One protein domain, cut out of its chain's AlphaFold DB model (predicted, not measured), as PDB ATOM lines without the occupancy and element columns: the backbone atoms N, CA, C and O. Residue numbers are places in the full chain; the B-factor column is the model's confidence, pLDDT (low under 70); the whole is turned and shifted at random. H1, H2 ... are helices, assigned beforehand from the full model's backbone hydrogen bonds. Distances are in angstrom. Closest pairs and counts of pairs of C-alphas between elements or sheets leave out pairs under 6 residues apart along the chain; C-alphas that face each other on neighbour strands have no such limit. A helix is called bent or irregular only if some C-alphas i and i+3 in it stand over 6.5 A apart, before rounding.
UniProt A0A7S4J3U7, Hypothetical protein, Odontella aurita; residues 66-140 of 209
ATOM      1  N   ASP A  66     163.062 129.048 119.499       74.62
ATOM      2  CA  ASP A  66     162.571 128.927 120.867       74.62
ATOM      3  C   ASP A  66     163.036 127.598 121.471       74.62
ATOM      4  O   ASP A  66     163.256 127.513 122.685       74.62
ATOM      5  N   ALA A  67     163.256 126.589 120.619       80.25
ATOM      6  CA  ALA A  67     163.847 125.321 121.001       80.25
ATOM      7  C   ALA A  67     165.323 125.480 121.389       80.25
ATOM      8  O   ALA A  67     165.711 124.982 122.446       80.25
ATOM      9  N   ALA A  68     166.129 126.220 120.621       84.31
ATOM     10  CA  ALA A  68     167.532 126.483 120.951       84.31
ATOM     11  C   ALA A  68     167.675 127.268 122.266       84.31
ATOM     12  O   ALA A  68     168.451 126.883 123.146       84.31
ATOM     13  N   LEU A  69     166.873 128.324 122.459       81.50
ATOM     14  CA  LEU A  69     166.864 129.072 123.721       81.50
ATOM     15  C   LEU A  69     166.470 128.162 124.893       81.50
ATOM     16  O   LEU A  69     167.109 128.181 125.948       81.50
ATOM     17  N   GLN A  70     165.435 127.341 124.715       84.62
ATOM     18  CA  GLN A  70     164.997 126.407 125.746       84.62
ATOM     19  C   GLN A  70     166.049 125.333 126.041       84.62
ATOM     20  O   GLN A  70     166.256 125.019 127.215       84.62
ATOM     21  N   TYR A  71     166.741 124.826 125.024       87.62
ATOM     22  CA  TYR A  71     167.833 123.871 125.164       87.62
ATOM     23  C   TYR A  71     168.979 124.453 125.994       87.62
ATOM     24  O   TYR A  71     169.420 123.822 126.954       87.62
ATOM     25  N   HIS A  72     169.405 125.691 125.719       87.44
ATOM     26  CA  HIS A  72     170.438 126.354 126.520       87.44
ATOM     27  C   HIS A  72     170.030 126.503 127.990       87.44
ATOM     28  O   HIS A  72     170.825 126.208 128.885       87.44
ATOM     29  N   MET A  73     168.780 126.895 128.253       85.88
ATOM     30  CA  MET A  73     168.267 127.006 129.622       85.88
ATOM     31  C   MET A  73     168.191 125.649 130.327       85.88
ATOM     32  O   MET A  73     168.556 125.547 131.498       85.88
ATOM     33  N   GLN A  74     167.723 124.608 129.631       90.12
ATOM     34  CA  GLN A  74     167.643 123.253 130.177       90.12
ATOM     35  C   GLN A  74     169.036 122.696 130.467       90.12
ATOM     36  O   GLN A  74     169.247 122.162 131.550       90.12
ATOM     37  N   ARG A  75     170.002 122.900 129.565       91.62
ATOM     38  CA  ARG A  75     171.394 122.485 129.760       91.62
ATOM     39  C   ARG A  75     171.993 123.106 131.022       91.62
ATOM     40  O   ARG A  75     172.537 122.379 131.847       91.62
ATOM     41  N   CYS A  76     171.850 124.420 131.213       90.19
ATOM     42  CA  CYS A  76     172.316 125.082 132.437       90.19
ATOM     43  C   CYS A  76     171.594 124.558 133.686       90.19
ATOM     44  O   CYS A  76     172.236 124.313 134.703       90.19
ATOM     45  N   GLY A  77     170.277 124.340 133.602       88.25
ATOM     46  CA  GLY A  77     169.496 123.767 134.699       88.25
ATOM     47  C   GLY A  77     169.968 122.367 135.095       88.25
ATOM     48  O   GLY A  77     170.116 122.095 136.281       88.25
ATOM     49  N   VAL A  78     170.266 121.501 134.123       90.62
ATOM     50  CA  VAL A  78     170.788 120.152 134.385       90.62
ATOM     51  C   VAL A  78     172.095 120.229 135.168       90.62
ATOM     52  O   VAL A  78     172.194 119.603 136.216       90.62
ATOM     53  N   PHE A  79     173.064 121.044 134.741       90.38
ATOM     54  CA  PHE A  79     174.320 121.190 135.487       90.38
ATOM     55  C   PHE A  79     174.111 121.755 136.898       90.38
ATOM     56  O   PHE A  79     174.712 121.260 137.848       90.38
ATOM     57  N   LEU A  80     173.222 122.743 137.041       92.25
ATOM     58  CA  LEU A  80     172.924 123.370 138.327       92.25
ATOM     59  C   LEU A  80     172.251 122.405 139.315       92.25
ATOM     60  O   LEU A  80     172.515 122.494 140.508       92.25
ATOM     61  N   PHE A  81     171.386 121.499 138.844       90.06
ATOM     62  CA  PHE A  81     170.606 120.607 139.713       90.06
ATOM     63  C   PHE A  81     171.218 119.217 139.894       90.06
ATOM     64  O   PHE A  81     171.071 118.636 140.968       90.06
ATOM     65  N   VAL A  82     171.916 118.678 138.892       92.25
ATOM     66  CA  VAL A  82     172.509 117.335 138.978       92.25
ATOM     67  C   VAL A  82     173.623 117.292 140.017       92.25
ATOM     68  O   VAL A  82     173.666 116.352 140.806       92.25
ATOM     69  N   VAL A  83     174.490 118.310 140.070       92.50
ATOM     70  CA  VAL A  83     175.618 118.319 141.014       92.50
ATOM     71  C   VAL A  83     175.133 118.302 142.472       92.50
ATOM     72  O   VAL A  83     175.517 117.383 143.195       92.50
ATOM     73  N   PRO A  84     174.238 119.206 142.924       92.88
ATOM     74  CA  PRO A  84     173.698 119.138 144.280       92.88
ATOM     75  C   PRO A  84     172.901 117.858 144.550       92.88
ATOM     76  O   PRO A  84     173.003 117.313 145.643       92.88
ATOM     77  N   ALA A  85     172.142 117.352 143.571       92.31
ATOM     78  CA  ALA A  85     171.365 116.126 143.750       92.31
ATOM     79  C   ALA A  85     172.264 114.906 144.012       92.31
ATOM     80  O   ALA A  85     171.973 114.107 144.902       92.31
ATOM     81  N   ILE A  86     173.379 114.785 143.282       93.00
ATOM     82  CA  ILE A  86     174.362 113.718 143.504       93.00
ATOM     83  C   ILE A  86     175.045 113.890 144.865       93.00
ATOM     84  O   ILE A  86     175.210 112.908 145.584       93.00
ATOM     85  N   LEU A  87     175.418 115.114 145.243       94.94
ATOM     86  CA  LEU A  87     176.081 115.359 146.526       94.94
ATOM     87  C   LEU A  87     175.165 115.087 147.729       94.94
ATOM     88  O   LEU A  87     175.645 114.607 148.751       94.94
ATOM     89  N   TRP A  88     173.864 115.369 147.609       96.00
ATOM     90  CA  TRP A  88     172.915 115.232 148.716       96.00
ATOM     91  C   TRP A  88     172.352 113.813 148.858       96.00
ATOM     92  O   TRP A  88     172.337 113.256 149.950       96.00
ATOM     93  N   GLU A  89     171.908 113.207 147.755       94.56
ATOM     94  CA  GLU A  89     171.177 111.926 147.763       94.56
ATOM     95  C   GLU A  89     171.964 110.780 147.108       94.56
ATOM     96  O   GLU A  89     171.554 109.613 147.163       94.56
ATOM     97  N   GLY A  90     173.097 111.083 146.465       92.38
ATOM     98  CA  GLY A  90     173.840 110.119 145.656       92.38
ATOM     99  C   GLY A  90     174.354 108.938 146.469       92.38
ATOM    100  O   GLY A  90     174.149 107.799 146.062       92.38
ATOM    101  N   ALA A  91     174.942 109.180 147.645       93.00
ATOM    102  CA  ALA A  91     175.478 108.108 148.489       93.00
ATOM    103  C   ALA A  91     174.384 107.122 148.942       93.00
ATOM    104  O   ALA A  91     174.539 105.909 148.796       93.00
ATOM    105  N   GLY A  92     173.246 107.638 149.421       93.06
ATOM    106  CA  GLY A  92     172.119 106.809 149.863       93.06
ATOM    107  C   GLY A  92     171.467 106.037 148.716       93.06
ATOM    108  O   GLY A  92     171.108 104.867 148.869       93.06
ATOM    109  N   THR A  93     171.356 106.662 147.543       90.00
ATOM    110  CA  THR A  93     170.790 106.021 146.351       90.00
ATOM    111  C   THR A  93     171.714 104.930 145.811       90.00
ATOM    112  O   THR A  93     171.243 103.834 145.509       90.00
ATOM    113  N   MET A  94     173.023 105.189 145.732       90.56
ATOM    114  CA  MET A  94     174.010 104.214 145.258       90.56
ATOM    115  C   MET A  94     174.108 103.000 146.183       90.56
ATOM    116  O   MET A  94     174.166 101.879 145.684       90.56
ATOM    117  N   GLY A  95     174.048 103.193 147.506       91.50
ATOM    118  CA  GLY A  95     174.038 102.083 148.465       91.50
ATOM    119  C   GLY A  95     172.852 101.137 148.254       91.50
ATOM    120  O   GLY A  95     173.039  99.928 148.120       91.50
ATOM    121  N   LYS A  96     171.640 101.688 148.109       88.25
ATOM    122  CA  LYS A  96     170.429 100.898 147.814       88.25
ATOM    123  C   LYS A  96     170.505 100.200 146.457       88.25
ATOM    124  O   LYS A  96     170.042  99.072 146.310       88.25
ATOM    125  N   LEU A  97     171.075 100.870 145.454       87.00
ATOM    126  CA  LEU A  97     171.232 100.301 144.118       87.00
ATOM    127  C   LEU A  97     172.231  99.136 144.119       87.00
ATOM    128  O   LEU A  97     171.998  98.133 143.448       87.00
ATOM    129  N   TRP A  98     173.310  99.261 144.896       90.38
ATOM    130  CA  TRP A  98     174.307  98.214 145.090       90.38
ATOM    131  C   TRP A  98     173.704  96.986 145.777       90.38
ATOM    132  O   TRP A  98     173.830  95.878 145.263       90.38
ATOM    133  N   GLU A  99     172.978  97.188 146.878       89.69
ATOM    134  CA  GLU A  99     172.288  96.120 147.611       89.69
ATOM    135  C   GLU A  99     171.258  95.384 146.737       89.69
ATOM    136  O   GLU A  99     171.203  94.151 146.711       89.69
ATOM    137  N   LEU A 100     170.470  96.121 145.951       85.00
ATOM    138  CA  LEU A 100     169.511  95.529 145.016       85.00
ATOM    139  C   LEU A 100     170.211  94.770 143.873       85.00
ATOM    140  O   LEU A 100     169.712  93.755 143.377       85.00
ATOM    141  N   GLY A 101     171.378  95.263 143.453       86.56
ATOM    142  CA  GLY A 101     172.221  94.638 142.444       86.56
ATOM    143  C   GLY A 101     172.783  93.289 142.888       86.56
ATOM    144  O   GLY A 101     172.759  92.349 142.094       86.56
ATOM    145  N   THR A 102     173.238  93.174 144.139       89.06
ATOM    146  CA  THR A 102     173.853  91.948 144.676       89.06
ATOM    147  C   THR A 102     172.838  90.881 145.081       89.06
ATOM    148  O   THR A 102     173.131  89.696 144.957       89.06
ATOM    149  N   THR A 103     171.643  91.272 145.534       86.06
ATOM    150  CA  THR A 103     170.633  90.333 146.062       86.06
ATOM    151  C   THR A 103     169.780  89.668 144.981       86.06
ATOM    152  O   THR A 103     169.588  88.456 145.003       86.06
ATOM    153  N   VAL A 104     169.255  90.446 144.030       80.12
ATOM    154  CA  VAL A 104     168.262  89.967 143.043       80.12
ATOM    155  C   VAL A 104     168.772  90.090 141.603       80.12
ATOM    156  O   VAL A 104     168.269  89.427 140.691       80.12
ATOM    157  N   GLY A 105     169.798  90.916 141.382       79.88
ATOM    158  CA  GLY A 105     170.254  91.312 140.055       79.88
ATOM    159  C   GLY A 105     169.365  92.415 139.477       79.88
ATOM    160  O   GLY A 105     168.176  92.228 139.202       79.88
ATOM    161  N   LEU A 106     169.956  93.587 139.241       75.50
ATOM    162  CA  LEU A 106     169.241  94.807 138.843       75.50
ATOM    163  C   LEU A 106     168.485  94.666 137.506       75.50
ATOM    164  O   LEU A 106     167.387  95.198 137.344       75.50
ATOM    165  N   LEU A 107     169.061  93.914 136.564       77.62
ATOM    166  CA  LEU A 107     168.465  93.626 135.255       77.62
ATOM    167  C   LEU A 107     167.388  92.538 135.336       77.62
ATOM    168  O   LEU A 107     166.363  92.638 134.668       77.62
ATOM    169  N   ARG A 108     167.586  91.529 136.192       79.31
ATOM    170  CA  ARG A 108     166.667  90.393 136.334       79.31
ATOM    171  C   ARG A 108     165.378  90.779 137.058       79.31
ATOM    172  O   ARG A 108     164.320  90.252 136.734       79.31
ATOM    173  N   SER A 109     165.451  91.736 137.983       80.00
ATOM    174  CA  SER A 109     164.273  92.284 138.668       80.00
ATOM    175  C   SER A 109     163.389  93.159 137.763       80.00
ATOM    176  O   SER A 109     162.245  93.451 138.113       80.00
ATOM    177  N   GLY A 110     163.906  93.629 136.619       85.06
ATOM    178  CA  GLY A 110     163.213  94.563 135.720       85.06
ATOM    179  C   GLY A 110     162.955  95.951 136.326       85.06
ATOM    180  O   GLY A 110     162.365  96.814 135.673       85.06
ATOM    181  N   VAL A 111     163.401  96.197 137.561       85.25
ATOM    182  CA  VAL A 111     163.148  97.436 138.306       85.25
ATOM    183  C   VAL A 111     163.854  98.614 137.638       85.25
ATOM    184  O   VAL A 111     163.224  99.646 137.406       85.25
ATOM    185  N   ALA A 112     165.116  98.445 137.230       84.44
ATOM    186  CA  ALA A 112     165.855  99.476 136.501       84.44
ATOM    187  C   ALA A 112     165.151  99.875 135.195       84.44
ATOM    188  O   ALA A 112     164.998 101.062 134.921       84.44
ATOM    189  N   GLY A 113     164.644  98.897 134.436       89.00
ATOM    190  CA  GLY A 113     163.878  99.153 133.215       89.00
ATOM    191  C   GLY A 113     162.619  99.980 133.482       89.00
ATOM    192  O   GLY A 113     162.374 100.961 132.783       89.00
ATOM    193  N   LYS A 114     161.862  99.650 134.540       89.94
ATOM    194  CA  LYS A 114     160.677 100.423 134.955       89.94
ATOM    195  C   LYS A 114     161.029 101.863 135.329       89.94
ATOM    196  O   LYS A 114     160.336 102.774 134.887       89.94
ATOM    197  N   TYR A 115     162.097 102.079 136.101       88.00
ATOM    198  CA  TYR A 115     162.532 103.427 136.482       88.00
ATOM    199  C   TYR A 115     163.023 104.242 135.287       88.00
ATOM    200  O   TYR A 115     162.630 105.397 135.155       88.00
ATOM    201  N   VAL A 116     163.825 103.649 134.397       91.31
ATOM    202  CA  VAL A 116     164.285 104.315 133.168       91.31
ATOM    203  C   VAL A 116     163.094 104.676 132.286       91.31
ATOM    204  O   VAL A 116     162.992 105.811 131.830       91.31
ATOM    205  N   PHE A 117     162.148 103.756 132.102       94.31
ATOM    206  CA  PHE A 117     160.937 104.011 131.328       94.31
ATOM    207  C   PHE A 117     160.087 105.137 131.935       94.31
ATOM    208  O   PHE A 117     159.708 106.069 131.223       94.31
ATOM    209  N   LEU A 118     159.853 105.117 133.255       92.75
ATOM    210  CA  LEU A 118     159.167 106.208 133.952       92.75
ATOM    211  C   LEU A 118     159.919 107.532 133.802       92.75
ATOM    212  O   LEU A 118     159.288 108.564 133.589       92.75
ATOM    213  N   ALA A 119     161.248 107.521 133.915       92.25
ATOM    214  CA  ALA A 119     162.074 108.715 133.786       92.25
ATOM    215  C   ALA A 119     161.995 109.302 132.371       92.25
ATOM    216  O   ALA A 119     161.838 110.513 132.228       92.25
ATOM    217  N   VAL A 120     162.027 108.461 131.333       95.38
ATOM    218  CA  VAL A 120     161.888 108.889 129.934       95.38
ATOM    219  C   VAL A 120     160.501 109.472 129.677       95.38
ATOM    220  O   VAL A 120     160.405 110.567 129.127       95.38
ATOM    221  N   ILE A 121     159.429 108.805 130.118       96.25
ATOM    222  CA  ILE A 121     158.059 109.316 129.941       96.25
ATOM    223  C   ILE A 121     157.871 110.643 130.681       96.25
ATOM    224  O   ILE A 121     157.382 111.606 130.090       96.25
ATOM    225  N   ASN A 122     158.287 110.725 131.948       93.19
ATOM    226  CA  ASN A 122     158.186 111.962 132.721       93.19
ATOM    227  C   ASN A 122     159.051 113.072 132.116       93.19
ATOM    228  O   ASN A 122     158.604 114.215 132.033       93.19
ATOM    229  N   GLY A 123     160.255 112.748 131.643       92.19
ATOM    230  CA  GLY A 123     161.147 113.690 130.972       92.19
ATOM    231  C   GLY A 123     160.563 114.219 129.661       92.19
ATOM    232  O   GLY A 123     160.592 115.429 129.418       92.19
ATOM    233  N   ALA A 124     159.974 113.346 128.842       93.19
ATOM    234  CA  ALA A 124     159.308 113.718 127.597       93.19
ATOM    235  C   ALA A 124     158.071 114.588 127.860       93.19
ATOM    236  O   ALA A 124     157.933 115.650 127.254       93.19
ATOM    237  N   ALA A 125     157.220 114.192 128.813       92.44
ATOM    238  CA  ALA A 125     156.046 114.961 129.226       92.44
ATOM    239  C   ALA A 125     156.432 116.333 129.806       92.44
ATOM    240  O   ALA A 125     155.831 117.352 129.470       92.44
ATOM    241  N   PHE A 126     157.474 116.386 130.637       89.00
ATOM    242  CA  PHE A 126     157.993 117.637 131.184       89.00
ATOM    243  C   PHE A 126     158.566 118.540 130.086       89.00
ATOM    244  O   PHE A 126     158.329 119.751 130.085       89.00
ATOM    245  N   THR A 127     159.304 117.976 129.131       89.06
ATOM    246  CA  THR A 127     159.908 118.738 128.031       89.06
ATOM    247  C   THR A 127     158.845 119.296 127.092       89.06
ATOM    248  O   THR A 127     158.871 120.497 126.811       89.06
ATOM    249  N   SER A 128     157.881 118.473 126.669       90.56
ATOM    250  CA  SER A 128     156.782 118.894 125.791       90.56
ATOM    251  C   SER A 128     155.928 119.981 126.443       90.56
ATOM    252  O   SER A 128     155.627 121.003 125.823       90.56
ATOM    253  N   TYR A 129     155.634 119.828 127.731       88.94
ATOM    254  CA  TYR A 129     154.932 120.826 128.521       88.94
ATOM    255  C   TYR A 129     155.687 122.162 128.605       88.94
ATOM    256  O   TYR A 129     155.095 123.227 128.402       88.94
ATOM    257  N   ASN A 130     156.994 122.135 128.887       86.81
ATOM    258  CA  ASN A 130     157.792 123.360 128.953       86.81
ATOM    259  C   ASN A 130     157.896 124.033 127.582       86.81
ATOM    260  O   ASN A 130     157.797 125.255 127.514       86.81
ATOM    261  N   LEU A 131     158.026 123.251 126.504       85.38
ATOM    262  CA  LEU A 131     158.054 123.763 125.133       85.38
ATOM    263  C   LEU A 131     156.743 124.471 124.779       85.38
ATOM    264  O   LEU A 131     156.758 125.637 124.384       85.38
ATOM    265  N   ALA A 132     155.605 123.821 125.029       86.38
ATOM    266  CA  ALA A 132     154.287 124.421 124.839       86.38
ATOM    267  C   ALA A 132     154.111 125.691 125.691       86.38
ATOM    268  O   ALA A 132     153.571 126.696 125.229       86.38
ATOM    269  N   SER A 133     154.610 125.688 126.929       82.69
ATOM    270  CA  SER A 133     154.548 126.846 127.822       82.69
ATOM    271  C   SER A 133     155.408 128.026 127.339       82.69
ATOM    272  O   SER A 133     154.976 129.175 127.475       82.69
ATOM    273  N   THR A 134     156.590 127.771 126.767       80.56
ATOM    274  CA  THR A 134     157.454 128.795 126.148       80.56
ATOM    275  C   THR A 134     156.815 129.357 124.877       80.56
ATOM    276  O   THR A 134     156.786 130.576 124.689       80.56
ATOM    277  N   TYR A 135     156.228 128.485 124.051       82.69
ATOM    278  CA  TYR A 135     155.501 128.875 122.845       82.69
ATOM    279  C   TYR A 135     154.301 129.774 123.167       82.69
ATOM    280  O   TYR A 135     154.116 130.830 122.571       82.69
ATOM    281  N   ILE A 136     153.503 129.417 124.176       82.25
ATOM    282  CA  ILE A 136     152.382 130.258 124.612       82.25
ATOM    283  C   ILE A 136     152.899 131.616 125.111       82.25
ATOM    284  O   ILE A 136     152.341 132.654 124.755       82.25
ATOM    285  N   LEU A 137     153.986 131.636 125.892       78.75
ATOM    286  CA  LEU A 137     154.565 132.867 126.439       78.75
ATOM    287  C   LEU A 137     155.045 133.848 125.355       78.75
ATOM    288  O   LEU A 137     155.001 135.061 125.587       78.75
ATOM    289  N   SER A 138     155.487 133.355 124.191       75.12
ATOM    290  CA  SER A 138     155.874 134.217 123.066       75.12
ATOM    291  C   SER A 138     154.679 134.943 122.444       75.12
ATOM    292  O   SER A 138     154.835 136.057 121.947       75.12
ATOM    293  N   ARG A 139     153.476 134.370 122.545       77.62
ATOM    294  CA  ARG A 139     152.248 134.909 121.944       77.62
ATOM    295  C   ARG A 139     151.396 135.753 122.894       77.62
ATOM    296  O   ARG A 139     150.599 136.560 122.426       77.62
ATOM    297  N   ILE A 140     151.547 135.605 124.212       81.94
ATOM    298  CA  ILE A 140     150.686 136.288 125.196       81.94
ATOM    299  C   ILE A 140     151.456 137.248 126.105       81.94
ATOM    300  O   ILE A 140     152.629 137.053 126.411       81.94
TER     301      ILE A 140
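This is residues 66 to 140 of the 209 residues of the protein "Hypothetical protein" of Odontella aurita (UniProt A0A7S4J3U7). What shape do these atoms make? A long, narrow, open triangle: helix H1 bends into two arms, H1a and H1b, which make two sides, and the long helix H2 makes the third. The middle is empty; the start of H1a meets H2 near its far end, and a short link closes the corner between H1b and H2. What are the figures? The printed part has 75 residues with two named helices, H1 then H2, and no named strand, all helix in class; it is only just loose, close to extended, with a radius of gyration of the C-alphas of 16.9 A and spans of 54 by 25 by 16 A.

Where does the first helix bend? H1, residues 66 to 103, was assigned as one helix by its hydrogen bonds but is bent: C-alphas 88 and 91 are 7.6 A apart. Its arms, H1a of residues 66 to 88 and H1b of residues 91 to 103, are about perpendicular at 79 degrees. What meets H2, residues 111 to 139? H1a touches it with residues 66 to 70 alone, at residues 131 to 135 of H2; the closest C-alphas, of Ala 67 and Leu 131, are 7.3 A apart, and the two run opposite ways at a steep tilt of 42 degrees. H1b and H2 are apart. Are the O i to N i+4 pairs within hydrogen-bond range? Every one is in H1b, 17 of 19 in H1a and 24 of 25 in H2.

Where does H1a run? From C-alpha 66 at (162.571, 128.927, 120.867) it covers 32.7 A to C-alpha 88, and H1b covers 18.6 A. Where does H2 end? It spans 42.3 A, to C-alpha 139 at (152.248, 134.909, 121.944).

How large is it? The two C-alphas farthest apart, of Thr 103 and Ile 140, are 54.3 A apart. Is anything cut or uncertain? The printed part has no cut, the link from H1 to H2 is short at 7 residues, and no printed residue is under 70 in pLDDT.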